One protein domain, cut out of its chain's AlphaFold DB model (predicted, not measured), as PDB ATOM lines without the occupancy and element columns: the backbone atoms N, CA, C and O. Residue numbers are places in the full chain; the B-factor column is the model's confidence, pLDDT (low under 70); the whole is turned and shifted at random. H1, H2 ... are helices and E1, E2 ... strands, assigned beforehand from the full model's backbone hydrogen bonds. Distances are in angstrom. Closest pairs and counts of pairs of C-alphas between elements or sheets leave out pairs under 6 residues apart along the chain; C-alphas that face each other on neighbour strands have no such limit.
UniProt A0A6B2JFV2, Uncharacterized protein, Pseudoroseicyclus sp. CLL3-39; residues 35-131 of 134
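What this domain is: This is residues 35 to 131 of the 134 residues of an uncharacterized protein of Pseudoroseicyclus sp. CLL3-39 (UniProt A0A6B2JFV2). One strongly twisted antiparallel sheet of six strands has two short helices over one face, H1 over the part with E1, E2 and E3 and H2 over E6 and E5; no named helix covers the other face. The 97 printed residues hold two named helices and six named strands, in the order H1 E1 E2 E3 E4 H2 E5 E6, of mixed class, and the sheet runs E1 E2 E3 E4 E6 E5. The whole is compact and rounded, with a radius of gyration of the C-alphas of 13.2 A and spans of 35 by 29 by 23 A.

How they stand to each other: Start with H1, residues 44 to 52, on the sheet at a height of 8.5 A. It lies only just over E3, residues 71 to 77, with 3 of its 9 C-alphas falling there, and runs along it at 28 degrees on the local plane, only just short of slantwise. E1, residues 55 to 58, and E2, residues 63 to 66, make a hairpin: find N 56 and O 65, 2.8 A apart. E2 and E3 are a hairpin too, with N 64 and O 73 at 2.8 A, and so are E3 and E4, residues 82 to 90, with N 74 and O 85 at 2.8 A. E1 to E4 form a meander, each strand the antiparallel neighbour of the one before. Next comes H2, residues 94 to 102, on the same face as H1, at a height of 8.4 A over the sheet; H1 and H2 are apart. H2 lies over E6, residues 122 to 130, along it at 3 degrees on the local plane; their closest C-alphas, of Pro 94 and Ser 123, are 6.6 A apart. E5, residues 109 to 119, and E6 are a hairpin, with N 113 and O 126 at 2.8 A; between E4 and E6 look at N 86 and O 127, 2.8 A. E4, H2 and E5 form a split strand-helix-strand unit, two strands running the same way with E6 between them, its crossover right-handed. The helices on one face give two layers. In H1 and H2 every O i to N i+4 pair is within hydrogen-bond range.

Where its parts are: Find C-alpha 44 at (12.849, -27.334, 24.000), where H1 begins; it is 12.7 A long and H2 12.3 A. E1 and E2 are short, while E3 spans 19.8 A, E4 26.0 A, E5 28.4 A and E6 26.4 A. E6 ends at C-alpha 130, (25.274, -22.266, 22.417).

The domain as a whole: The farthest C-alphas, of Gly 107 and Asn 120, are 36.2 A apart. The printed part has no cut, and no link is long. Mean pLDDT of the printed part is 82.5; look for values under 70 at residues 90 to 94, 96 to 97, 103 to 108 and 116 to 122.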
ATOM      1  N   ILE A  35      14.924 -21.521  14.571       91.31
ATOM      2  CA  ILE A  35      15.118 -22.796  15.279       91.31
ATOM      3  C   ILE A  35      16.218 -22.705  16.337       91.31
ATOM      4  O   ILE A  35      16.103 -23.356  17.365       91.31
ATOM      5  N   CYS A  36      17.299 -21.957  16.096       90.56
ATOM      6  CA  CYS A  36      18.448 -21.930  17.002       90.56
ATOM      7  C   CYS A  36      18.590 -20.598  17.753       90.56
ATOM      8  O   CYS A  36      18.812 -20.596  18.961       90.56
ATOM      9  N   VAL A  37      18.504 -19.455  17.068       88.44
ATOM     10  CA  VAL A  37      18.809 -18.151  17.689       88.44
ATOM     11  C   VAL A  37      17.663 -17.664  18.573       88.44
ATOM     12  O   VAL A  37      17.908 -17.199  19.682       88.44
ATOM     13  N   GLU A  38      16.418 -17.780  18.117       89.62
ATOM     14  CA  GLU A  38      15.239 -17.280  18.837       89.62
ATOM     15  C   GLU A  38      14.837 -18.167  20.021       89.62
ATOM     16  O   GLU A  38      14.254 -17.681  20.987       89.62
ATOM     17  N   THR A  39      15.167 -19.459  19.978       89.81
ATOM     18  CA  THR A  39      14.818 -20.404  21.048       89.81
ATOM     19  C   THR A  39      15.879 -20.497  22.137       89.81
ATOM     20  O   THR A  39      15.653 -21.130  23.161       89.81
ATOM     21  N   GLN A  40      17.065 -19.925  21.939       87.06
ATOM     22  CA  GLN A  40      18.078 -19.941  22.989       87.06
ATOM     23  C   GLN A  40      17.588 -19.152  24.230       87.06
ATOM     24  O   GLN A  40      16.818 -18.200  24.098       87.06
ATOM     25  N   PRO A  41      18.055 -19.483  25.447       86.38
ATOM     26  CA  PRO A  41      18.995 -20.557  25.775       86.38
ATOM     27  C   PRO A  41      18.346 -21.950  25.900       86.38
ATOM     28  O   PRO A  41      19.059 -22.919  26.147       86.38
ATOM     29  N   ASP A  42      17.023 -22.069  25.749       86.88
ATOM     30  CA  ASP A  42      16.265 -23.305  25.972       86.88
ATOM     31  C   ASP A  42      15.698 -23.877  24.665       86.88
ATOM     32  O   ASP A  42      14.629 -23.503  24.179       86.88
ATOM     33  N   PHE A  43      16.391 -24.872  24.124       91.00
ATOM     34  CA  PHE A  43      16.043 -25.476  22.841       91.00
ATOM     35  C   PHE A  43      14.876 -26.476  22.897       91.00
ATOM     36  O   PHE A  43      14.626 -27.161  21.908       91.00
ATOM     37  N   ARG A  44      14.104 -26.553  23.991       91.94
ATOM     38  CA  ARG A  44      12.849 -27.334  24.000       91.94
ATOM     39  C   ARG A  44      11.851 -26.806  22.974       91.94
ATOM     40  O   ARG A  44      11.148 -27.584  22.342       91.94
ATOM     41  N   VAL A  45      11.810 -25.486  22.774       92.88
ATOM     42  CA  VAL A  45      10.970 -24.879  21.726       92.88
ATOM     43  C   VAL A  45      11.486 -25.258  20.336       92.88
ATOM     44  O   VAL A  45      10.684 -25.563  19.459       92.88
ATOM     45  N   ALA A  46      12.808 -25.321  20.150       93.31
ATOM     46  CA  ALA A  46      13.411 -25.760  18.891       93.31
ATOM     47  C   ALA A  46      12.989 -27.189  18.529       93.31
ATOM     48  O   ALA A  46      12.662 -27.460  17.380       93.31
ATOM     49  N   GLU A  47      12.946 -28.095  19.509       93.88
ATOM     50  CA  GLU A  47      12.505 -29.478  19.303       93.88
ATOM     51  C   GLU A  47      11.044 -29.561  18.834       93.88
ATOM     52  O   GLU A  47      10.732 -30.339  17.930       93.88
ATOM     53  N   VAL A  48      10.159 -28.720  19.381       95.50
ATOM     54  CA  VAL A  48       8.762 -28.618  18.924       95.50
ATOM     55  C   VAL A  48       8.700 -28.087  17.491       95.50
ATOM     56  O   VAL A  48       8.050 -28.699  16.650       95.50
ATOM     57  N   LEU A  49       9.432 -27.011  17.179       94.44
ATOM     58  CA  LEU A  49       9.483 -26.443  15.826       94.44
ATOM     59  C   LEU A  49      10.008 -27.442  14.788       94.44
ATOM     60  O   LEU A  49       9.505 -27.495  13.667       94.44
ATOM     61  N   LEU A  50      11.005 -28.248  15.157       95.25
ATOM     62  CA  LEU A  50      11.535 -29.312  14.307       95.25
ATOM     63  C   LEU A  50      10.513 -30.441  14.117       95.25
ATOM     64  O   LEU A  50      10.369 -30.942  13.007       95.25
ATOM     65  N   SER A  51       9.776 -30.805  15.168       95.19
ATOM     66  CA  SER A  51       8.756 -31.861  15.124       95.19
ATOM     67  C   SER A  51       7.522 -31.477  14.302       95.19
ATOM     68  O   SER A  51       6.975 -32.321  13.596       95.19
ATOM     69  N   ASP A  52       7.093 -30.215  14.387       94.88
ATOM     70  CA  ASP A  52       5.944 -29.683  13.643       94.88
ATOM     71  C   ASP A  52       6.312 -29.282  12.203       94.88
ATOM     72  O   ASP A  52       5.441 -29.125  11.343       94.88
ATOM     73  N   GLY A  53       7.605 -29.090  11.938       91.56
ATOM     74  CA  GLY A  53       8.134 -28.683  10.646       91.56
ATOM     75  C   GLY A  53       8.345 -29.836   9.656       91.56
ATOM     76  O   GLY A  53       8.143 -31.011   9.963       91.56
ATOM     77  N   PRO A  54       8.816 -29.525   8.436       94.19
ATOM     78  CA  PRO A  54       9.156 -30.510   7.408       94.19
ATOM     79  C   PRO A  54      10.499 -31.208   7.698       94.19
ATOM     80  O   PRO A  54      11.344 -31.340   6.812       94.19
ATOM     81  N   PHE A  55      10.711 -31.658   8.936       95.06
ATOM     82  CA  PHE A  55      11.890 -32.412   9.339       95.06
ATOM     83  C   PHE A  55      11.530 -33.860   9.671       95.06
ATOM     84  O   PHE A  55      10.413 -34.184  10.062       95.06
ATOM     85  N   VAL A  56      12.499 -34.752   9.498       96.75
ATOM     86  CA  VAL A  56      12.415 -36.150   9.915       96.75
ATOM     87  C   VAL A  56      13.509 -36.397  10.938       96.75
ATOM     88  O   VAL A  56      14.687 -36.170  10.661       96.75
ATOM     89  N   TYR A  57      13.121 -36.860  12.123       96.81
ATOM     90  CA  TYR A  57      14.073 -37.225  13.163       96.81
ATOM     91  C   TYR A  57      14.668 -38.607  12.907       96.81
ATOM     92  O   TYR A  57      13.942 -39.595  12.770       96.81
ATOM     93  N   GLN A  58      15.994 -38.687  12.905       96.75
ATOM     94  CA  GLN A  58      16.734 -39.937  12.859       96.75
ATOM     95  C   GLN A  58      17.307 -40.248  14.250       96.75
ATOM     96  O   GLN A  58      18.333 -39.679  14.640       96.75
ATOM     97  N   PRO A  59      16.691 -41.173  15.011       93.81
ATOM     98  CA  PRO A  59      17.073 -41.431  16.399       93.81
ATOM     99  C   PRO A  59      18.454 -42.079  16.543       93.81
ATOM    100  O   PRO A  59      19.067 -41.960  17.598       93.81
ATOM    101  N   ALA A  60      18.956 -42.745  15.497       93.25
ATOM    102  CA  ALA A  60      20.276 -43.377  15.516       93.25
ATOM    103  C   ALA A  60      21.405 -42.355  15.750       93.25
ATOM    104  O   ALA A  60      22.342 -42.632  16.495       93.25
ATOM    105  N   ASP A  61      21.272 -41.163  15.165       89.94
ATOM    106  CA  ASP A  61      22.305 -40.121  15.178       89.94
ATOM    107  C   ASP A  61      21.870 -38.869  15.960       89.94
ATOM    108  O   ASP A  61      22.683 -37.977  16.241       89.94
ATOM    109  N   GLY A  62      20.582 -38.802  16.319       94.06
ATOM    110  CA  GLY A  62      19.949 -37.670  16.986       94.06
ATOM    111  C   GLY A  62      19.852 -36.431  16.095       94.06
ATOM    112  O   GLY A  62      19.992 -35.320  16.599       94.06
ATOM    113  N   ILE A  63      19.682 -36.616  14.784       95.94
ATOM    114  CA  ILE A  63      19.697 -35.544  13.777       95.94
ATOM    115  C   ILE A  63      18.309 -35.396  13.154       95.94
ATOM    116  O   ILE A  63      17.640 -36.383  12.857       95.94
ATOM    117  N   TRP A  64      17.898 -34.154  12.936       96.88
ATOM    118  CA  TRP A  64      16.710 -33.780  12.181       96.88
ATOM    119  C   TRP A  64      17.105 -33.438  10.748       96.88
ATOM    120  O   TRP A  64      17.945 -32.564  10.538       96.88
ATOM    121  N   TYR A  65      16.501 -34.104   9.769       94.44
ATOM    122  CA  TYR A  65      16.755 -33.891   8.342       94.44
ATOM    123  C   TYR A  65      15.584 -33.157   7.711       94.44
ATOM    124  O   TYR A  65      14.452 -33.628   7.809       94.44
ATOM    125  N   HIS A  66      15.833 -32.031   7.048       93.12
ATOM    126  CA  HIS A  66      14.786 -31.346   6.298       93.12
ATOM    127  C   HIS A  66      14.397 -32.177   5.066       93.12
ATOM    128  O   HIS A  66      15.254 -32.691   4.351       93.12
ATOM    129  N   GLN A  67      13.102 -32.306   4.783       90.19
ATOM    130  CA  GLN A  67      12.602 -33.205   3.733       90.19
ATOM    131  C   GLN A  67      12.917 -32.730   2.307       90.19
ATOM    132  O   GLN A  67      12.923 -33.530   1.372       90.19
ATOM    133  N   SER A  68      13.135 -31.428   2.118       86.25
ATOM    134  CA  SER A  68      13.314 -30.823   0.784       86.25
ATOM    135  C   SER A  68      14.556 -29.947   0.639       86.25
ATOM    136  O   SER A  68      14.871 -29.524  -0.469       86.25
ATOM    137  N   LEU A  69      15.261 -29.674   1.736       84.88
ATOM    138  CA  LEU A  69      16.456 -28.832   1.748       84.88
ATOM    139  C   LEU A  69      17.624 -29.715   2.168       84.88
ATOM    140  O   LEU A  69      17.442 -30.618   2.983       84.88
ATOM    141  N   ASP A  70      18.815 -29.449   1.633       85.06
ATOM    142  CA  ASP A  70      20.053 -30.093   2.085       85.06
ATOM    143  C   ASP A  70      20.460 -29.475   3.427       85.06
ATOM    144  O   ASP A  70      21.363 -28.647   3.509       85.06
ATOM    145  N   LEU A  71      19.664 -29.767   4.453       87.50
ATOM    146  CA  LEU A  71      19.676 -29.103   5.740       87.50
ATOM    147  C   LEU A  71      19.471 -30.129   6.842       87.50
ATOM    148  O   LEU A  71      18.509 -30.901   6.835       87.50
ATOM    149  N   THR A  72      20.347 -30.079   7.834       92.81
ATOM    150  CA  THR A  72      20.232 -30.883   9.042       92.81
ATOM    151  C   THR A  72      20.368 -30.025  10.279       92.81
ATOM    152  O   THR A  72      21.109 -29.042  10.291       92.81
ATOM    153  N   VAL A  73      19.655 -30.413  11.329       94.81
ATOM    154  CA  VAL A  73      19.697 -29.756  12.633       94.81
ATOM    155  C   VAL A  73      19.946 -30.797  13.711       94.81
ATOM    156  O   VAL A  73      19.385 -31.892  13.695       94.81
ATOM    157  N   LYS A  74      20.798 -30.458  14.670       95.56
ATOM    158  CA  LYS A  74      21.114 -31.287  15.822       95.56
ATOM    159  C   LYS A  74      21.115 -30.435  17.079       95.56
ATOM    160  O   LYS A  74      21.905 -29.498  17.198       95.56
ATOM    161  N   LEU A  75      20.271 -30.807  18.031       94.50
ATOM    162  CA  LEU A  75      20.354 -30.289  19.390       94.50
ATOM    163  C   LEU A  75      21.464 -31.057  20.117       94.50
ATOM    164  O   LEU A  75      21.511 -32.287  20.080       94.50
ATOM    165  N   VAL A  76      22.412 -30.335  20.701       93.38
ATOM    166  CA  VAL A  76      23.645 -30.879  21.283       93.38
ATOM    167  C   VAL A  76      23.869 -30.329  22.683       93.38
ATOM    168  O   VAL A  76      23.389 -29.254  23.017       93.38
ATOM    169  N   ASP A  77      24.646 -31.042  23.493       90.94
ATOM    170  CA  ASP A  77      25.244 -30.481  24.702       90.94
ATOM    171  C   ASP A  77      26.697 -30.088  24.406       90.94
ATOM    172  O   ASP A  77      27.500 -30.903  23.942       90.94
ATOM    173  N   VAL A  78      27.035 -28.823  24.643       87.69
ATOM    174  CA  VAL A  78      28.375 -28.267  24.469       87.69
ATOM    175  C   VAL A  78      28.921 -27.859  25.832       87.69
ATOM    176  O   VAL A  78      28.774 -26.718  26.272       87.69
ATOM    177  N   ARG A  79      29.615 -28.802  26.480       87.75
ATOM    178  CA  ARG A  79      30.251 -28.626  27.800       87.75
ATOM    179  C   ARG A  79      29.238 -28.317  28.914       87.75
ATOM    180  O   ARG A  79      29.473 -27.425  29.725       87.75
ATOM    181  N   GLY A  80      28.124 -29.045  28.951       87.94
ATOM    182  CA  GLY A  80      27.050 -28.864  29.931       87.94
ATOM    183  C   GLY A  80      26.118 -27.691  29.626       87.94
ATOM    184  O   GLY A  80      25.326 -27.304  30.484       87.94
ATOM    185  N   ARG A  81      26.242 -27.085  28.439       89.00
ATOM    186  CA  ARG A  81      25.350 -26.034  27.950       89.00
ATOM    187  C   ARG A  81      24.601 -26.562  26.737       89.00
ATOM    188  O   ARG A  81      25.243 -27.113  25.841       89.00
ATOM    189  N   PRO A  82      23.282 -26.373  26.655       90.94
ATOM    190  CA  PRO A  82      22.544 -26.830  25.498       90.94
ATOM    191  C   PRO A  82      22.940 -25.986  24.275       90.94
ATOM    192  O   PRO A  82      23.308 -24.815  24.393       90.94
ATOM    193  N   GLY A  83      22.893 -26.580  23.093       91.62
ATOM    194  CA  GLY A  83      23.263 -25.939  21.844       91.62
ATOM    195  C   GLY A  83      22.464 -26.470  20.664       91.62
ATOM    196  O   GLY A  83      21.901 -27.561  20.707       91.62
ATOM    197  N   CYS A  84      22.436 -25.689  19.594       92.81
ATOM    198  CA  CYS A  84      21.742 -25.996  18.352       92.81
ATOM    199  C   CYS A  84      22.733 -25.867  17.203       92.81
ATOM    200  O   CYS A  84      23.243 -24.781  16.927       92.81
ATOM    201  N   SER A  85      23.060 -26.998  16.583       91.38
ATOM    202  CA  SER A  85      23.934 -27.083  15.418       91.38
ATOM    203  C   SER A  85      23.086 -27.281  14.173       91.38
ATOM    204  O   SER A  85      22.227 -28.152  14.145       91.38
ATOM    205  N   LEU A  86      23.382 -26.538  13.120       90.94
ATOM    206  CA  LEU A  86      22.753 -26.647  11.816       90.94
ATOM    207  C   LEU A  86      23.843 -26.845  10.767       90.94
ATOM    208  O   LEU A  86      24.867 -26.167  10.816       90.94
ATOM    209  N   VAL A  87      23.647 -27.786   9.846       88.50
ATOM    210  CA  VAL A  87      24.537 -28.004   8.700       88.50
ATOM    211  C   VAL A  87      23.714 -27.909   7.432       88.50
ATOM    212  O   VAL A  87      22.698 -28.590   7.311       88.50
ATOM    213  N   MET A  88      24.164 -27.083   6.494       85.12
ATOM    214  CA  MET A  88      23.509 -26.888   5.209       85.12
ATOM    215  C   MET A  88      24.462 -27.133   4.042       85.12
ATOM    216  O   MET A  88      25.619 -26.717   4.079       85.12
ATOM    217  N   GLY A  89      23.968 -27.769   2.987       79.50
ATOM    218  CA  GLY A  89      24.641 -27.835   1.698       79.50
ATOM    219  C   GLY A  89      24.526 -26.500   0.970       79.50
ATOM    220  O   GLY A  89      23.436 -25.965   0.774       79.50
ATOM    221  N   THR A  90      25.656 -25.946   0.540       68.00
ATOM    222  CA  THR A  90      25.713 -24.717  -0.257       68.00
ATOM    223  C   THR A  90      26.325 -25.034  -1.615       68.00
ATOM    224  O   THR A  90      27.538 -25.155  -1.749       68.00
ATOM    225  N   ALA A  91      25.484 -25.194  -2.639       56.47
ATOM    226  CA  ALA A  91      25.962 -25.517  -3.984       56.47
ATOM    227  C   ALA A  91      26.543 -24.300  -4.727       56.47
ATOM    228  O   ALA A  91      27.415 -24.469  -5.571       56.47
ATOM    229  N   GLU A  92      26.077 -23.080  -4.427       59.12
ATOM    230  CA  GLU A  92      26.365 -21.926  -5.296       59.12
ATOM    231  C   GLU A  92      27.106 -20.773  -4.599       59.12
ATOM    232  O   GLU A  92      27.998 -20.185  -5.207       59.12
ATOM    233  N   HIS A  93      26.847 -20.468  -3.317       64.88
ATOM    234  CA  HIS A  93      27.457 -19.297  -2.651       64.88
ATOM    235  C   HIS A  93      27.748 -19.480  -1.142       64.88
ATOM    236  O   HIS A  93      27.192 -18.748  -0.314       64.88
ATOM    237  N   PRO A  94      28.666 -20.393  -0.757       67.31
ATOM    238  CA  PRO A  94      29.026 -20.667   0.644       67.31
ATOM    239  C   PRO A  94      29.388 -19.413   1.457       67.31
ATOM    240  O   PRO A  94      28.981 -19.243   2.604       67.31
ATOM    241  N   ARG A  95      30.133 -18.482   0.850       70.19
ATOM    242  CA  ARG A  95      30.632 -17.276   1.536       70.19
ATOM    243  C   ARG A  95      29.531 -16.275   1.886       70.19
ATOM    244  O   ARG A  95      29.608 -15.641   2.936       70.19
ATOM    245  N   SER A  96      28.515 -16.136   1.036       67.88
ATOM    246  CA  SER A  96      27.387 -15.232   1.290       67.88
ATOM    247  C   SER A  96      26.503 -15.764   2.418       67.88
ATOM    248  O   SER A  96      26.114 -15.002   3.300       67.88
ATOM    249  N   ALA A  97      26.256 -17.079   2.440       69.69
ATOM    250  CA  ALA A  97      25.539 -17.741   3.529       69.69
ATOM    251  C   ALA A  97      26.289 -17.607   4.868       69.69
ATOM    252  O   ALA A  97      25.680 -17.293   5.888       69.69
ATOM    253  N   LEU A  98      27.622 -17.734   4.854       73.25
ATOM    254  CA  LEU A  98      28.447 -17.518   6.046       73.25
ATOM    255  C   LEU A  98      28.332 -16.093   6.580       73.25
ATOM    256  O   LEU A  98      28.176 -15.904   7.783       73.25
ATOM    257  N   ALA A  99      28.383 -15.092   5.700       72.12
ATOM    258  CA  ALA A  99      28.252 -13.695   6.103       72.12
ATOM    259  C   ALA A  99      26.876 -13.391   6.720       72.12
ATOM    260  O   ALA A  99      26.790 -12.607   7.664       72.12
ATOM    261  N   LEU A 100      25.814 -14.021   6.205       70.44
ATOM    262  CA  LEU A 100      24.472 -13.918   6.772       70.44
ATOM    263  C   LEU A 100      24.399 -14.568   8.156       70.44
ATOM    264  O   LEU A 100      23.934 -13.927   9.090       70.44
ATOM    265  N   LEU A 101      24.930 -15.781   8.322       73.62
ATOM    266  CA  LEU A 101      24.928 -16.477   9.614       73.62
ATOM    267  C   LEU A 101      25.787 -15.769  10.658       73.62
ATOM    268  O   LEU A 101      25.358 -15.603  11.793       73.62
ATOM    269  N   ALA A 102      26.949 -15.243  10.279       70.44
ATOM    270  CA  ALA A 102      27.769 -14.440  11.182       70.44
ATOM    271  C   ALA A 102      27.053 -13.163  11.668       70.44
ATOM    272  O   ALA A 102      27.370 -12.650  12.740       70.44
ATOM    273  N   ALA A 103      26.077 -12.648  10.912       68.38
ATOM    274  CA  ALA A 103      25.290 -11.481  11.305       68.38
ATOM    275  C   ALA A 103      24.164 -11.803  12.309       68.38
ATOM    276  O   ALA A 103      23.607 -10.878  12.893       68.38
ATOM    277  N   THR A 104      23.849 -13.080  12.541       68.50
ATOM    278  CA  THR A 104      22.728 -13.519  13.397       68.50
ATOM    279  C   THR A 104      23.038 -13.566  14.898       68.50
ATOM    280  O   THR A 104      22.257 -14.099  15.679       68.50
ATOM    281  N   ALA A 105      24.159 -12.989  15.340       58.88
ATOM    282  CA  ALA A 105      24.580 -13.001  16.740       58.88
ATOM    283  C   ALA A 105      23.696 -12.104  17.636       58.88
ATOM    284  O   ALA A 105      24.102 -11.028  18.074       58.88
ATOM    285  N   ALA A 106      22.477 -12.551  17.934       53.25
ATOM    286  CA  ALA A 106      21.618 -11.961  18.949       53.25
ATOM    287  C   ALA A 106      21.873 -12.669  20.287       53.25
ATOM    288  O   ALA A 106      21.351 -13.745  20.545       53.25
ATOM    289  N   GLY A 107      22.722 -12.087  21.136       53.31
ATOM    290  CA  GLY A 107      22.796 -12.421  22.569       53.31
ATOM    291  C   GLY A 107      23.410 -13.772  22.974       53.31
ATOM    292  O   GLY A 107      23.511 -14.021  24.173       53.31
ATOM    293  N   GLY A 108      23.852 -14.609  22.028       61.78
ATOM    294  CA  GLY A 108      24.501 -15.901  22.282       61.78
ATOM    295  C   GLY A 108      25.830 -16.085  21.554       61.78
ATOM    296  O   GLY A 108      26.175 -15.324  20.648       61.78
ATOM    297  N   GLU A 109      26.584 -17.115  21.946       73.69
ATOM    298  CA  GLU A 109      27.809 -17.513  21.245       73.69
ATOM    299  C   GLU A 109      27.422 -18.258  19.957       73.69
ATOM    300  O   GLU A 109      27.135 -19.458  19.979       73.69
ATOM    301  N   VAL A 110      27.372 -17.520  18.841       78.12
ATOM    302  CA  VAL A 110      27.148 -18.074  17.501       78.12
ATOM    303  C   VAL A 110      28.495 -18.341  16.836       78.12
ATOM    304  O   VAL A 110      29.280 -17.422  16.599       78.12
ATOM    305  N   TYR A 111      28.749 -19.600  16.499       81.94
ATOM    306  CA  TYR A 111      29.893 -20.030  15.706       81.94
ATOM    307  C   TYR A 111      29.395 -20.450  14.334       81.94
ATOM    308  O   TYR A 111      28.564 -21.345  14.230       81.94
ATOM    309  N   ALA A 112      29.902 -19.823  13.280       80.31
ATOM    310  CA  ALA A 112      29.622 -20.232  11.914       80.31
ATOM    311  C   ALA A 112      30.945 -20.550  11.217       80.31
ATOM    312  O   ALA A 112      31.880 -19.748  11.247       80.31
ATOM    313  N   GLU A 113      31.025 -21.724  10.606       76.50
ATOM    314  CA  GLU A 113      32.195 -22.201   9.884       76.50
ATOM    315  C   GLU A 113      31.787 -22.777   8.527       76.50
ATOM    316  O   GLU A 113      30.737 -23.405   8.369       76.50
ATOM    317  N   LEU A 114      32.637 -22.547   7.528       75.19
ATOM    318  CA  LEU A 114      32.545 -23.242   6.253       75.19
ATOM    319  C   LEU A 114      33.248 -24.585   6.383       75.19
ATOM    320  O   LEU A 114      34.435 -24.633   6.700       75.19
ATOM    321  N   ILE A 115      32.510 -25.652   6.104       75.25
ATOM    322  CA  ILE A 115      33.043 -27.000   5.995       75.25
ATOM    323  C   ILE A 115      33.276 -27.250   4.507       75.25
ATOM    324  O   ILE A 115      32.379 -27.648   3.760       75.25
ATOM    325  N   ASP A 116      34.501 -26.969   4.070       64.44
ATOM    326  CA  ASP A 116      34.970 -27.318   2.731       64.44
ATOM    327  C   ASP A 116      35.390 -28.793   2.729       64.44
ATOM    328  O   ASP A 116      36.567 -29.142   2.706       64.44
ATOM    329  N   GLU A 117      34.410 -29.681   2.876       56.41
ATOM    330  CA  GLU A 117      34.609 -31.089   2.556       56.41
ATOM    331  C   GLU A 117      34.192 -31.256   1.102       56.41
ATOM    332  O   GLU A 117      33.011 -31.169   0.783       56.41
ATOM    333  N   GLU A 118      35.158 -31.458   0.202       52.31
ATOM    334  CA  GLU A 118      34.905 -31.708  -1.221       52.31
ATOM    335  C   GLU A 118      34.317 -33.121  -1.425       52.31
ATOM    336  O   GLU A 118      34.802 -33.941  -2.202       52.31
ATOM    337  N   THR A 119      33.253 -33.457  -0.700       52.28
ATOM    338  CA  THR A 119      32.504 -34.690  -0.894       52.28
ATOM    339  C   THR A 119      31.590 -34.468  -2.091       52.28
ATOM    340  O   THR A 119      30.528 -33.853  -1.989       52.28
ATOM    341  N   ASN A 120      32.016 -34.949  -3.259       58.50
ATOM    342  CA  ASN A 120      31.303 -34.783  -4.532       58.50
ATOM    343  C   ASN A 120      31.152 -33.315  -4.995       58.50
ATOM    344  O   ASN A 120      30.165 -32.983  -5.651       58.50
ATOM    345  N   GLY A 121      32.107 -32.436  -4.664       66.25
ATOM    346  CA  GLY A 121      32.118 -31.043  -5.138       66.25
ATOM    347  C   GLY A 121      31.050 -30.132  -4.516       66.25
ATOM    348  O   GLY A 121      30.681 -29.128  -5.123       66.25
ATOM    349  N   ARG A 122      30.528 -30.480  -3.332       68.00
ATOM    350  CA  ARG A 122      29.591 -29.646  -2.562       68.00
ATOM    351  C   ARG A 122      30.286 -29.052  -1.343       68.00
ATOM    352  O   ARG A 122      30.864 -29.798  -0.571       68.00
ATOM    353  N   SER A 123      30.167 -27.742  -1.135       77.62
ATOM    354  CA  SER A 123      30.589 -27.104   0.117       77.62
ATOM    355  C   SER A 123      29.444 -27.135   1.123       77.62
ATOM    356  O   SER A 123      28.297 -26.845   0.770       77.62
ATOM    357  N   TYR A 124      29.754 -27.410   2.385       80.56
ATOM    358  CA  TYR A 124      28.787 -27.345   3.472       80.56
ATOM    359  C   TYR A 124      29.095 -26.164   4.379       80.56
ATOM    360  O   TYR A 124      30.219 -25.674   4.476       80.56
ATOM    361  N   LEU A 125      28.072 -25.696   5.069       83.31
ATOM    362  CA  LEU A 125      28.207 -24.664   6.070       83.31
ATOM    363  C   LEU A 125      27.592 -25.162   7.360       83.31
ATOM    364  O   LEU A 125      26.463 -25.647   7.366       83.31
ATOM    365  N   ARG A 126      28.342 -25.027   8.451       85.69
ATOM    366  CA  ARG A 126      27.868 -25.348   9.786       85.69
ATOM    367  C   ARG A 126      27.737 -24.092  10.629       85.69
ATOM    368  O   ARG A 126      28.653 -23.279  10.695       85.69
ATOM    369  N   ALA A 127      26.609 -23.971  11.308       87.81
ATOM    370  CA  ALA A 127      26.376 -22.966  12.329       87.81
ATOM    371  C   ALA A 127      26.030 -23.644  13.657       87.81
ATOM    372  O   ALA A 127      25.365 -24.676  13.682       87.81
ATOM    373  N   LEU A 128      26.499 -23.083  14.762       88.94
ATOM    374  CA  LEU A 128      26.273 -23.561  16.118       88.94
ATOM    375  C   LEU A 128      25.911 -22.372  17.002       88.94
ATOM    376  O   LEU A 128      26.686 -21.425  17.108       88.94
ATOM    377  N   VAL A 129      24.769 -22.456  17.674       88.94
ATOM    378  CA  VAL A 129      24.386 -21.557  18.770       88.94
ATOM    379  C   VAL A 129      24.543 -22.315  20.075       88.94
ATOM    380  O   VAL A 129      24.037 -23.430  20.197       88.94
ATOM    381  N   ILE A 130      25.222 -21.727  21.056       87.44
ATOM    382  CA  ILE A 130      25.274 -22.266  22.417       87.44
ATOM    383  C   ILE A 130      24.416 -21.383  23.318       87.44
ATOM    384  O   ILE A 130      24.617 -20.169  23.369       87.44
ATOM    385  N   GLY A 131      23.480 -21.994  24.045       82.06
ATOM    386  CA  GLY A 131      22.668 -21.297  25.033       82.06
ATOM    387  C   GLY A 131      23.559 -20.664  26.103       82.06
ATOM    388  O   GLY A 131      24.406 -21.337  26.698       82.06
TER     389      GLY A 131